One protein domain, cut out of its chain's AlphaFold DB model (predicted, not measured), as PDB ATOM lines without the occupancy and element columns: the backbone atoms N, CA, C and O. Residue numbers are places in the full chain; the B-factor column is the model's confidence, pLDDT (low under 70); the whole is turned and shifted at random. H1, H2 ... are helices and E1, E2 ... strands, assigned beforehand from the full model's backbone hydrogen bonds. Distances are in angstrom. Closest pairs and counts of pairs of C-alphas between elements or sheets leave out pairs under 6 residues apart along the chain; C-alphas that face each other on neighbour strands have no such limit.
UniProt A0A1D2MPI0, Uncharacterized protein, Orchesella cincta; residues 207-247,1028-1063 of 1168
ATOM      1  N   CYS A 207      71.204  97.811  80.380       86.25
ATOM      2  CA  CYS A 207      70.933  96.397  80.109       86.25
ATOM      3  C   CYS A 207      69.445  96.206  79.776       86.25
ATOM      4  O   CYS A 207      68.585  96.725  80.491       86.25
ATOM      5  N   LYS A 208      69.119  95.439  78.727       75.06
ATOM      6  CA  LYS A 208      67.738  94.983  78.494       75.06
ATOM      7  C   LYS A 208      67.444  93.817  79.456       75.06
ATOM      8  O   LYS A 208      67.956  92.721  79.259       75.06
ATOM      9  N   GLY A 209      66.633  94.049  80.492       76.38
ATOM     10  CA  GLY A 209      66.228  93.031  81.481       76.38
ATOM     11  C   GLY A 209      67.063  93.010  82.773       76.38
ATOM     12  O   GLY A 209      67.975  93.812  82.958       76.38
ATOM     13  N   GLU A 210      66.745  92.091  83.694       78.75
ATOM     14  CA  GLU A 210      67.318  92.073  85.056       78.75
ATOM     15  C   GLU A 210      68.748  91.507  85.178       78.75
ATOM     16  O   GLU A 210      69.327  91.585  86.262       78.75
ATOM     17  N   GLY A 211      69.349  90.966  84.111       79.69
ATOM     18  CA  GLY A 211      70.634  90.247  84.182       79.69
ATOM     19  C   GLY A 211      71.761  91.029  84.875       79.69
ATOM     20  O   GLY A 211      72.446  90.493  85.747       79.69
ATOM     21  N   ALA A 212      71.889  92.331  84.591       82.44
ATOM     22  CA  ALA A 212      72.881  93.182  85.254       82.44
ATOM     23  C   ALA A 212      72.646  93.305  86.775       82.44
ATOM     24  O   ALA A 212      73.591  93.236  87.564       82.44
ATOM     25  N   LYS A 213      71.379  93.405  87.203       84.44
ATOM     26  CA  LYS A 213      70.981  93.472  88.621       84.44
ATOM     27  C   LYS A 213      71.193  92.138  89.336       84.44
ATOM     28  O   LYS A 213      71.545  92.124  90.515       84.44
ATOM     29  N   GLN A 214      71.012  91.017  88.638       86.44
ATOM     30  CA  GLN A 214      71.278  89.679  89.177       86.44
ATOM     31  C   GLN A 214      72.774  89.475  89.452       86.44
ATOM     32  O   GLN A 214      73.130  89.063  90.555       86.44
ATOM     33  N   ILE A 215      73.654  89.862  88.521       86.81
ATOM     34  CA  ILE A 215      75.115  89.819  88.721       86.81
ATOM     35  C   ILE A 215      75.544  90.763  89.843       86.81
ATOM     36  O   ILE A 215      76.279  90.353  90.739       86.81
ATOM     37  N   GLY A 216      75.050  92.002  89.853       85.00
ATOM     38  CA  GLY A 216      75.367  92.960  90.910       85.00
ATOM     39  C   GLY A 216      74.923  92.504  92.307       85.00
ATOM     40  O   GLY A 216      75.643  92.722  93.282       85.00
ATOM     41  N   ARG A 217      73.778  91.812  92.422       85.06
ATOM     42  CA  ARG A 217      73.354  91.134  93.662       85.06
ATOM     43  C   ARG A 217      74.262  89.949  94.006       85.06
ATOM     44  O   ARG A 217      74.684  89.851  95.153       85.06
ATOM     45  N   TYR A 218      74.593  89.090  93.041       86.62
ATOM     46  CA  TYR A 218      75.464  87.926  93.248       86.62
ATOM     47  C   TYR A 218      76.856  88.334  93.757       86.62
ATOM     48  O   TYR A 218      77.280  87.859  94.809       86.62
ATOM     49  N   VAL A 219      77.529  89.276  93.084       85.31
ATOM     50  CA  VAL A 219      78.860  89.766  93.489       85.31
ATOM     51  C   VAL A 219      78.807  90.407  94.880       85.31
ATOM     52  O   VAL A 219      79.661  90.108  95.713       85.31
ATOM     53  N   ARG A 220      77.780  91.221  95.177       83.81
ATOM     54  CA  ARG A 220      77.586  91.812  96.514       83.81
ATOM     55  C   ARG A 220      77.410  90.735  97.592       83.81
ATOM     56  O   ARG A 220      78.040  90.832  98.642       83.81
ATOM     57  N   ASN A 221      76.592  89.714  97.336       83.44
ATOM     58  CA  ASN A 221      76.343  88.626  98.284       83.44
ATOM     59  C   ASN A 221      77.606  87.785  98.523       83.44
ATOM     60  O   ASN A 221      77.950  87.536  99.676       83.44
ATOM     61  N   GLN A 222      78.332  87.407  97.464       80.00
ATOM     62  CA  GLN A 222      79.579  86.643  97.586       80.00
ATOM     63  C   GLN A 222      80.679  87.446  98.296       80.00
ATOM     64  O   GLN A 222      81.342  86.917  99.183       80.00
ATOM     65  N   ALA A 223      80.821  88.746  98.010       78.25
ATOM     66  CA  ALA A 223      81.768  89.608  98.721       78.25
ATOM     67  C   ALA A 223      81.422  89.758 100.218       78.25
ATOM     68  O   ALA A 223      82.315  89.756 101.065       78.25
ATOM     69  N   GLN A 224      80.132  89.839 100.569       76.25
ATOM     70  CA  GLN A 224      79.687  89.836 101.968       76.25
ATOM     71  C   GLN A 224      79.891  88.477 102.655       76.25
ATOM     72  O   GLN A 224      80.187  88.452 103.849       76.25
ATOM     73  N   LYS A 225      79.748  87.363 101.927       71.94
ATOM     74  CA  LYS A 225      79.979  86.001 102.429       71.94
ATOM     75  C   LYS A 225      81.464  85.757 102.708       71.94
ATOM     76  O   LYS A 225      81.810  85.409 103.830       71.94
ATOM     77  N   ALA A 226      82.341  86.081 101.757       69.50
ATOM     78  CA  ALA A 226      83.795  85.973 101.904       69.50
ATOM     79  C   ALA A 226      84.372  86.845 103.042       69.50
ATOM     80  O   ALA A 226      85.365  86.478 103.661       69.50
ATOM     81  N   LEU A 227      83.734  87.975 103.376       66.88
ATOM     82  CA  LEU A 227      84.115  88.783 104.545       66.88
ATOM     83  C   LEU A 227      83.687  88.148 105.889       66.88
ATOM     84  O   LEU A 227      84.253  88.475 106.932       66.88
ATOM     85  N   ARG A 228      82.677  87.266 105.883       63.03
ATOM     86  CA  ARG A 228      82.135  86.580 107.073       63.03
ATOM     87  C   ARG A 228      82.773  85.210 107.307       63.03
ATOM     88  O   ARG A 228      82.982  84.827 108.454       63.03
ATOM     89  N   GLU A 229      83.072  84.486 106.237       59.22
ATOM     90  CA  GLU A 229      83.565  83.108 106.244       59.22
ATOM     91  C   GLU A 229      85.029  83.091 105.772       59.22
ATOM     92  O   GLU A 229      85.307  83.091 104.577       59.22
ATOM     93  N   LYS A 230      85.988  83.060 106.712       48.69
ATOM     94  CA  LYS A 230      87.445  83.015 106.431       48.69
ATOM     95  C   LYS A 230      87.949  81.685 105.828       48.69
ATOM     96  O   LYS A 230      89.150  81.427 105.841       48.69
ATOM     97  N   VAL A 231      87.058  80.815 105.359       43.06
ATOM     98  CA  VAL A 231      87.387  79.473 104.864       43.06
ATOM     99  C   VAL A 231      86.948  79.352 103.413       43.06
ATOM    100  O   VAL A 231      85.872  79.812 103.037       43.06
ATOM    101  N   THR A 232      87.797  78.722 102.610       46.12
ATOM    102  CA  THR A 232      87.612  78.465 101.184       46.12
ATOM    103  C   THR A 232      86.279  77.762 100.915       46.12
ATOM    104  O   THR A 232      86.084  76.619 101.321       46.12
ATOM    105  N   MET A 233      85.359  78.440 100.226       47.66
ATOM    106  CA  MET A 233      84.013  77.938  99.931       47.66
ATOM    107  C   MET A 233      83.784  77.855  98.424       47.66
ATOM    108  O   MET A 233      84.126  78.776  97.682       47.66
ATOM    109  N   ALA A 234      83.167  76.760  97.975       48.34
ATOM    110  CA  ALA A 234      82.760  76.597  96.585       48.34
ATOM    111  C   ALA A 234      81.742  77.683  96.192       48.34
ATOM    112  O   ALA A 234      80.763  77.917  96.907       48.34
ATOM    113  N   MET A 235      81.967  78.337  95.049       55.69
ATOM    114  CA  MET A 235      81.034  79.332  94.514       55.69
ATOM    115  C   MET A 235      79.668  78.698  94.225       55.69
ATOM    116  O   MET A 235      79.567  77.645  93.597       55.69
ATOM    117  N   GLU A 236      78.603  79.383  94.642       61.44
ATOM    118  CA  GLU A 236      77.247  79.087  94.172       61.44
ATOM    119  C   GLU A 236      77.173  79.308  92.652       61.44
ATOM    120  O   GLU A 236      77.890  80.147  92.108       61.44
ATOM    121  N   ARG A 237      76.313  78.560  91.946       66.75
ATOM    122  CA  ARG A 237      76.251  78.598  90.475       66.75
ATOM    123  C   ARG A 237      76.063  80.034  89.966       66.75
ATOM    124  O   ARG A 237      75.047  80.666  90.252       66.75
ATOM    125  N   ALA A 238      77.036  80.520  89.197       71.44
ATOM    126  CA  ALA A 238      77.048  81.889  88.700       71.44
ATOM    127  C   ALA A 238      75.831  82.193  87.794       71.44
ATOM    128  O   ALA A 238      75.433  81.341  86.992       71.44
ATOM    129  N   PRO A 239      75.238  83.401  87.887       80.19
ATOM    130  CA  PRO A 239      74.187  83.840  86.971       80.19
ATOM    131  C   PRO A 239      74.739  84.089  85.558       80.19
ATOM    132  O   PRO A 239      75.892  84.485  85.386       80.19
ATOM    133  N   SER A 240      73.899  83.904  84.536       82.81
ATOM    134  CA  SER A 240      74.273  84.112  83.130       82.81
ATOM    135  C   SER A 240      74.620  85.570  82.821       82.81
ATOM    136  O   SER A 240      73.853  86.477  83.156       82.81
ATOM    137  N   ILE A 241      75.729  85.790  82.114       84.75
ATOM    138  CA  ILE A 241      76.238  87.125  81.775       84.75
ATOM    139  C   ILE A 241      75.419  87.750  80.627       84.75
ATOM    140  O   ILE A 241      75.262  87.116  79.582       84.75
ATOM    141  N   PRO A 242      74.897  88.986  80.769       88.19
ATOM    142  CA  PRO A 242      74.267  89.700  79.669       88.19
ATOM    143  C   PRO A 242      75.346  90.290  78.753       88.19
ATOM    144  O   PRO A 242      76.167  91.097  79.179       88.19
ATOM    145  N   TYR A 243      75.314  89.913  77.476       88.50
ATOM    146  CA  TYR A 243      76.252  90.405  76.457       88.50
ATOM    147  C   TYR A 243      75.678  91.525  75.572       88.50
ATOM    148  O   TYR A 243      76.402  92.071  74.742       88.50
ATOM    149  N   ARG A 244      74.392  91.875  75.729       89.81
ATOM    150  CA  ARG A 244      73.701  92.898  74.926       89.81
ATOM    151  C   ARG A 244      73.273  94.090  75.776       89.81
ATOM    152  O   ARG A 244      72.565  93.934  76.773       89.81
ATOM    153  N   PHE A 245      73.657  95.279  75.333       91.56
ATOM    154  CA  PHE A 245      73.400  96.554  75.996       91.56
ATOM    155  C   PHE A 245      72.778  97.559  75.019       91.56
ATOM    156  O   PHE A 245      72.756  97.346  73.809       91.56
ATOM    157  N   THR A 246      72.269  98.670  75.538       91.62
ATOM    158  CA  THR A 246      71.772  99.800  74.747       91.62
ATOM    159  C   THR A 246      72.439 101.102  75.164       91.62
ATOM    160  O   THR A 246      72.656 101.350  76.351       91.62
ATOM    161  N   THR A 247      72.754 101.948  74.184       91.50
ATOM    162  CA  THR A 247      73.191 103.332  74.426       91.50
ATOM    163  C   THR A 247      71.981 104.252  74.663       91.50
ATOM    164  O   THR A 247      70.844 103.868  74.359       91.50
ATOM    165  N   ILE A1028      80.750  95.620  83.307       89.81
ATOM    166  CA  ILE A1028      79.705  96.549  82.835       89.81
ATOM    167  C   ILE A1028      78.411  96.348  83.637       89.81
ATOM    168  O   ILE A1028      77.807  97.313  84.102       89.81
ATOM    169  N   SER A1029      78.023  95.093  83.872       88.81
ATOM    170  CA  SER A1029      76.849  94.730  84.673       88.81
ATOM    171  C   SER A1029      76.922  95.257  86.112       88.81
ATOM    172  O   SER A1029      75.938  95.804  86.612       88.81
ATOM    173  N   VAL A1030      78.085  95.157  86.765       88.06
ATOM    174  CA  VAL A1030      78.297  95.707  88.116       88.06
ATOM    175  C   VAL A1030      78.301  97.239  88.122       88.06
ATOM    176  O   VAL A1030      77.721  97.828  89.030       88.06
ATOM    177  N   ILE A1031      78.875  97.894  87.107       88.19
ATOM    178  CA  ILE A1031      78.842  99.363  86.968       88.19
ATOM    179  C   ILE A1031      77.394  99.857  86.816       88.19
ATOM    180  O   ILE A1031      76.976 100.763  87.538       88.19
ATOM    181  N   ILE A1032      76.603  99.220  85.945       88.19
ATOM    182  CA  ILE A1032      75.174  99.517  85.757       88.19
ATOM    183  C   ILE A1032      74.401  99.325  87.068       88.19
ATOM    184  O   ILE A1032      73.633 100.199  87.463       88.19
ATOM    185  N   HIS A1033      74.629  98.219  87.779       87.19
ATOM    186  CA  HIS A1033      73.977  97.949  89.062       87.19
ATOM    187  C   HIS A1033      74.365  98.958  90.152       87.19
ATOM    188  O   HIS A1033      73.491  99.443  90.863       87.19
ATOM    189  N   ASN A1034      75.642  99.327  90.266       88.00
ATOM    190  CA  ASN A1034      76.090 100.355  91.210       88.00
ATOM    191  C   ASN A1034      75.490 101.736  90.891       88.00
ATOM    192  O   ASN A1034      75.163 102.467  91.819       88.00
ATOM    193  N   ARG A1035      75.285 102.070  89.610       85.94
ATOM    194  CA  ARG A1035      74.584 103.292  89.170       85.94
ATOM    195  C   ARG A1035      73.080 103.267  89.488       85.94
ATOM    196  O   ARG A1035      72.479 104.320  89.656       85.94
ATOM    197  N   GLU A1036      72.466 102.084  89.533       84.31
ATOM    198  CA  GLU A1036      71.014 101.893  89.702       84.31
ATOM    199  C   GLU A1036      70.578 101.501  91.128       84.31
ATOM    200  O   GLU A1036      69.383 101.321  91.359       84.31
ATOM    201  N   THR A1037      71.502 101.347  92.086       82.88
ATOM    202  CA  THR A1037      71.169 101.041  93.491       82.88
ATOM    203  C   THR A1037      71.704 102.089  94.454       82.88
ATOM    204  O   THR A1037      72.880 102.428  94.387       82.88
ATOM    205  N   ASP A1038      70.884 102.486  95.430       75.69
ATOM    206  CA  ASP A1038      71.211 103.517  96.433       75.69
ATOM    207  C   ASP A1038      72.413 103.168  97.336       75.69
ATOM    208  O   ASP A1038      72.986 104.037  97.985       75.69
ATOM    209  N   ASN A1039      72.806 101.889  97.378       75.75
ATOM    210  CA  ASN A1039      73.928 101.371  98.165       75.75
ATOM    211  C   ASN A1039      74.992 100.716  97.254       75.75
ATOM    212  O   ASN A1039      75.104  99.480  97.234       75.75
ATOM    213  N   PRO A1040      75.762 101.491  96.465       79.50
ATOM    214  CA  PRO A1040      76.836 100.952  95.633       79.50
ATOM    215  C   PRO A1040      77.933 100.302  96.491       79.50
ATOM    216  O   PRO A1040      78.177 100.701  97.629       79.50
ATOM    217  N   PHE A1041      78.613  99.293  95.945       79.38
ATOM    218  CA  PHE A1041      79.772  98.662  96.590       79.38
ATOM    219  C   PHE A1041      81.050  98.913  95.785       79.38
ATOM    220  O   PHE A1041      81.013  98.949  94.555       79.38
ATOM    221  N   SER A1042      82.187  99.073  96.468       77.44
ATOM    222  CA  SER A1042      83.464  99.305  95.786       77.44
ATOM    223  C   SER A1042      83.885  98.079  94.968       77.44
ATOM    224  O   SER A1042      83.987  96.962  95.484       77.44
ATOM    225  N   THR A1043      84.166  98.320  93.688       71.62
ATOM    226  CA  THR A1043      84.786  97.377  92.747       71.62
ATOM    227  C   THR A1043      86.259  97.116  93.045       71.62
ATOM    228  O   THR A1043      86.829  96.158  92.530       71.62
ATOM    229  N   ASP A1044      86.874  97.957  93.876       69.75
ATOM    230  CA  ASP A1044      88.326  98.018  94.056       69.75
ATOM    231  C   ASP A1044      88.793  97.114  95.210       69.75
ATOM    232  O   ASP A1044      89.986  96.932  95.434       69.75
ATOM    233  N   ASN A1045      87.843  96.519  95.937       79.12
ATOM    234  CA  ASN A1045      88.106  95.488  96.932       79.12
ATOM    235  C   ASN A1045      88.654  94.224  96.243       79.12
ATOM    236  O   ASN A1045      88.020  93.701  95.324       79.12
ATOM    237  N   ALA A1046      89.790  93.701  96.716       76.19
ATOM    238  CA  ALA A1046      90.453  92.521  96.153       76.19
ATOM    239  C   ALA A1046      89.507  91.311  96.025       76.19
ATOM    240  O   ALA A1046      89.507  90.626  95.005       76.19
ATOM    241  N   VAL A1047      88.617  91.119  97.006       79.00
ATOM    242  CA  VAL A1047      87.579  90.074  96.988       79.00
ATOM    243  C   VAL A1047      86.620  90.251  95.801       79.00
ATOM    244  O   VAL A1047      86.327  89.291  95.090       79.00
ATOM    245  N   CYS A1048      86.165  91.481  95.530       80.75
ATOM    246  CA  CYS A1048      85.310  91.783  94.378       80.75
ATOM    247  C   CYS A1048      86.043  91.542  93.049       80.75
ATOM    248  O   CYS A1048      85.445  91.009  92.115       80.75
ATOM    249  N   GLN A1049      87.329  91.905  92.963       82.19
ATOM    250  CA  GLN A1049      88.143  91.685  91.764       82.19
ATOM    251  C   GLN A1049      88.370  90.192  91.493       82.19
ATOM    252  O   GLN A1049      88.231  89.762  90.350       82.19
ATOM    253  N   ALA A1050      88.633  89.390  92.528       80.25
ATOM    254  CA  ALA A1050      88.774  87.941  92.403       80.25
ATOM    255  C   ALA A1050      87.463  87.266  91.954       80.25
ATOM    256  O   ALA A1050      87.479  86.454  91.031       80.25
ATOM    257  N   ILE A1051      86.316  87.665  92.523       82.19
ATOM    258  CA  ILE A1051      84.987  87.187  92.096       82.19
ATOM    259  C   ILE A1051      84.705  87.564  90.633       82.19
ATOM    260  O   ILE A1051      84.216  86.736  89.866       82.19
ATOM    261  N   LEU A1052      85.014  88.797  90.220       82.00
ATOM    262  CA  LEU A1052      84.795  89.257  88.844       82.00
ATOM    263  C   LEU A1052      85.722  88.574  87.830       82.00
ATOM    264  O   LEU A1052      85.284  88.287  86.717       82.00
ATOM    265  N   LYS A1053      86.960  88.252  88.222       82.38
ATOM    266  CA  LYS A1053      87.881  87.440  87.422       82.38
ATOM    267  C   LYS A1053      87.375  86.000  87.280       82.38
ATOM    268  O   LYS A1053      87.294  85.497  86.166       82.38
ATOM    269  N   ALA A1054      86.908  85.380  88.366       80.31
ATOM    270  CA  ALA A1054      86.264  84.065  88.316       80.31
ATOM    271  C   ALA A1054      85.022  84.053  87.399       80.31
ATOM    272  O   ALA A1054      84.824  83.098  86.652       80.31
ATOM    273  N   LEU A1055      84.226  85.131  87.379       81.31
ATOM    274  CA  LEU A1055      83.109  85.315  86.435       81.31
ATOM    275  C   LEU A1055      83.549  85.550  84.975       81.31
ATOM    276  O   LEU A1055      82.741  85.388  84.069       81.31
ATOM    277  N   GLN A1056      84.797  85.945  84.723       78.50
ATOM    278  CA  GLN A1056      85.365  86.057  83.373       78.50
ATOM    279  C   GLN A1056      85.985  84.730  82.895       78.50
ATOM    280  O   GLN A1056      85.984  84.437  81.698       78.50
ATOM    281  N   ASP A1057      86.525  83.933  83.818       70.06
ATOM    282  CA  ASP A1057      87.128  82.631  83.521       70.06
ATOM    283  C   ASP A1057      86.085  81.491  83.443       70.06
ATOM    284  O   ASP A1057      86.326  80.494  82.759       70.06
ATOM    285  N   SER A1058      84.909  81.641  84.068       63.28
ATOM    286  CA  SER A1058      83.820  80.651  84.027       63.28
ATOM    287  C   SER A1058      82.949  80.760  82.766       63.28
ATOM    288  O   SER A1058      82.008  81.548  82.685       63.28
ATOM    289  N   GLY A1059      83.225  79.895  81.788       52.44
ATOM    290  CA  GLY A1059      82.283  79.606  80.703       52.44
ATOM    291  C   GLY A1059      81.048  78.833  81.204       52.44
ATOM    292  O   GLY A1059      81.130  78.146  82.229       52.44
ATOM    293  N   PRO A1060      79.899  78.882  80.498       44.72
ATOM    294  CA  PRO A1060      78.640  78.227  80.893       44.72
ATOM    295  C   PRO A1060      78.688  76.701  81.129       44.72
ATOM    296  O   PRO A1060      77.675  76.139  81.552       44.72
ATOM    297  N   THR A1061      79.809  76.020  80.860       35.72
ATOM    298  CA  THR A1061      79.934  74.551  80.924       35.72
ATOM    299  C   THR A1061      80.934  73.990  81.946       35.72
ATOM    300  O   THR A1061      81.068  72.769  81.997       35.72
ATOM    301  N   LEU A1062      81.617  74.797  82.772       32.06
ATOM    302  CA  LEU A1062      82.423  74.242  83.876       32.06
ATOM    303  C   LEU A1062      81.568  73.987  85.129       32.06
ATOM    304  O   LEU A1062      81.302  74.882  85.929       32.06
ATOM    305  N   ASN A1063      81.163  72.727  85.298       35.34
ATOM    306  CA  ASN A1063      80.725  72.197  86.587       35.34
ATOM    307  C   ASN A1063      81.939  71.963  87.497       35.34
ATOM    308  O   ASN A1063      82.952  71.463  87.028       35.34
TER     309      ASN A1063
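What this domain is: This is residues 207 to 247 and 1028 to 1063 of the 1168 residues of an uncharacterized protein of Orchesella cincta (UniProt A0A1D2MPI0). One long helix, H1, has two shorter helices packed on it: H2 near its start, H3 crossing its later part. A loop, residues 229 to 243, folds back to strand E1. The 77 printed residues, mostly helix in class, run H1, E1, H2, H3; they are compact, radius of gyration of the C-alphas 12.6 A, and flat, 41 by 32 by 17 A.

How they stand to each other: Start at H1, residues 211 to 228. H2, residues 1028 to 1036, touches its residues 211 to 216 alone, about perpendicular at 88 degrees; the closest C-alphas, of Ala 212 and Ser 1029, are 4.3 A apart. H3, residues 1046 to 1057, touches H1 opposite ways, a steep tilt of 47 degrees, with residues 1047 to 1052 alone against 219 to 226 alone; closest are C-alphas 223 and 1048, 6.0 A. H2 and H3 are apart. E1, residues 244 to 246, pairs with no named strand. Every helix O i to N i+4 pair is within hydrogen-bond range.

Where its parts are: Find C-alpha 211 at (70.634, 90.247, 84.182); H1 runs 25.9 A. H3, 16.4 A, ends at (87.128, 82.631, 83.521).

The domain as a whole: Residues 248 to 1027 are not printed; C-alphas 247 and 1028 are 12.6 A apart. H1 to E1 is a long link. Look for pLDDT under 70 at residues 226 to 237, 1044 and 1058 to 1063.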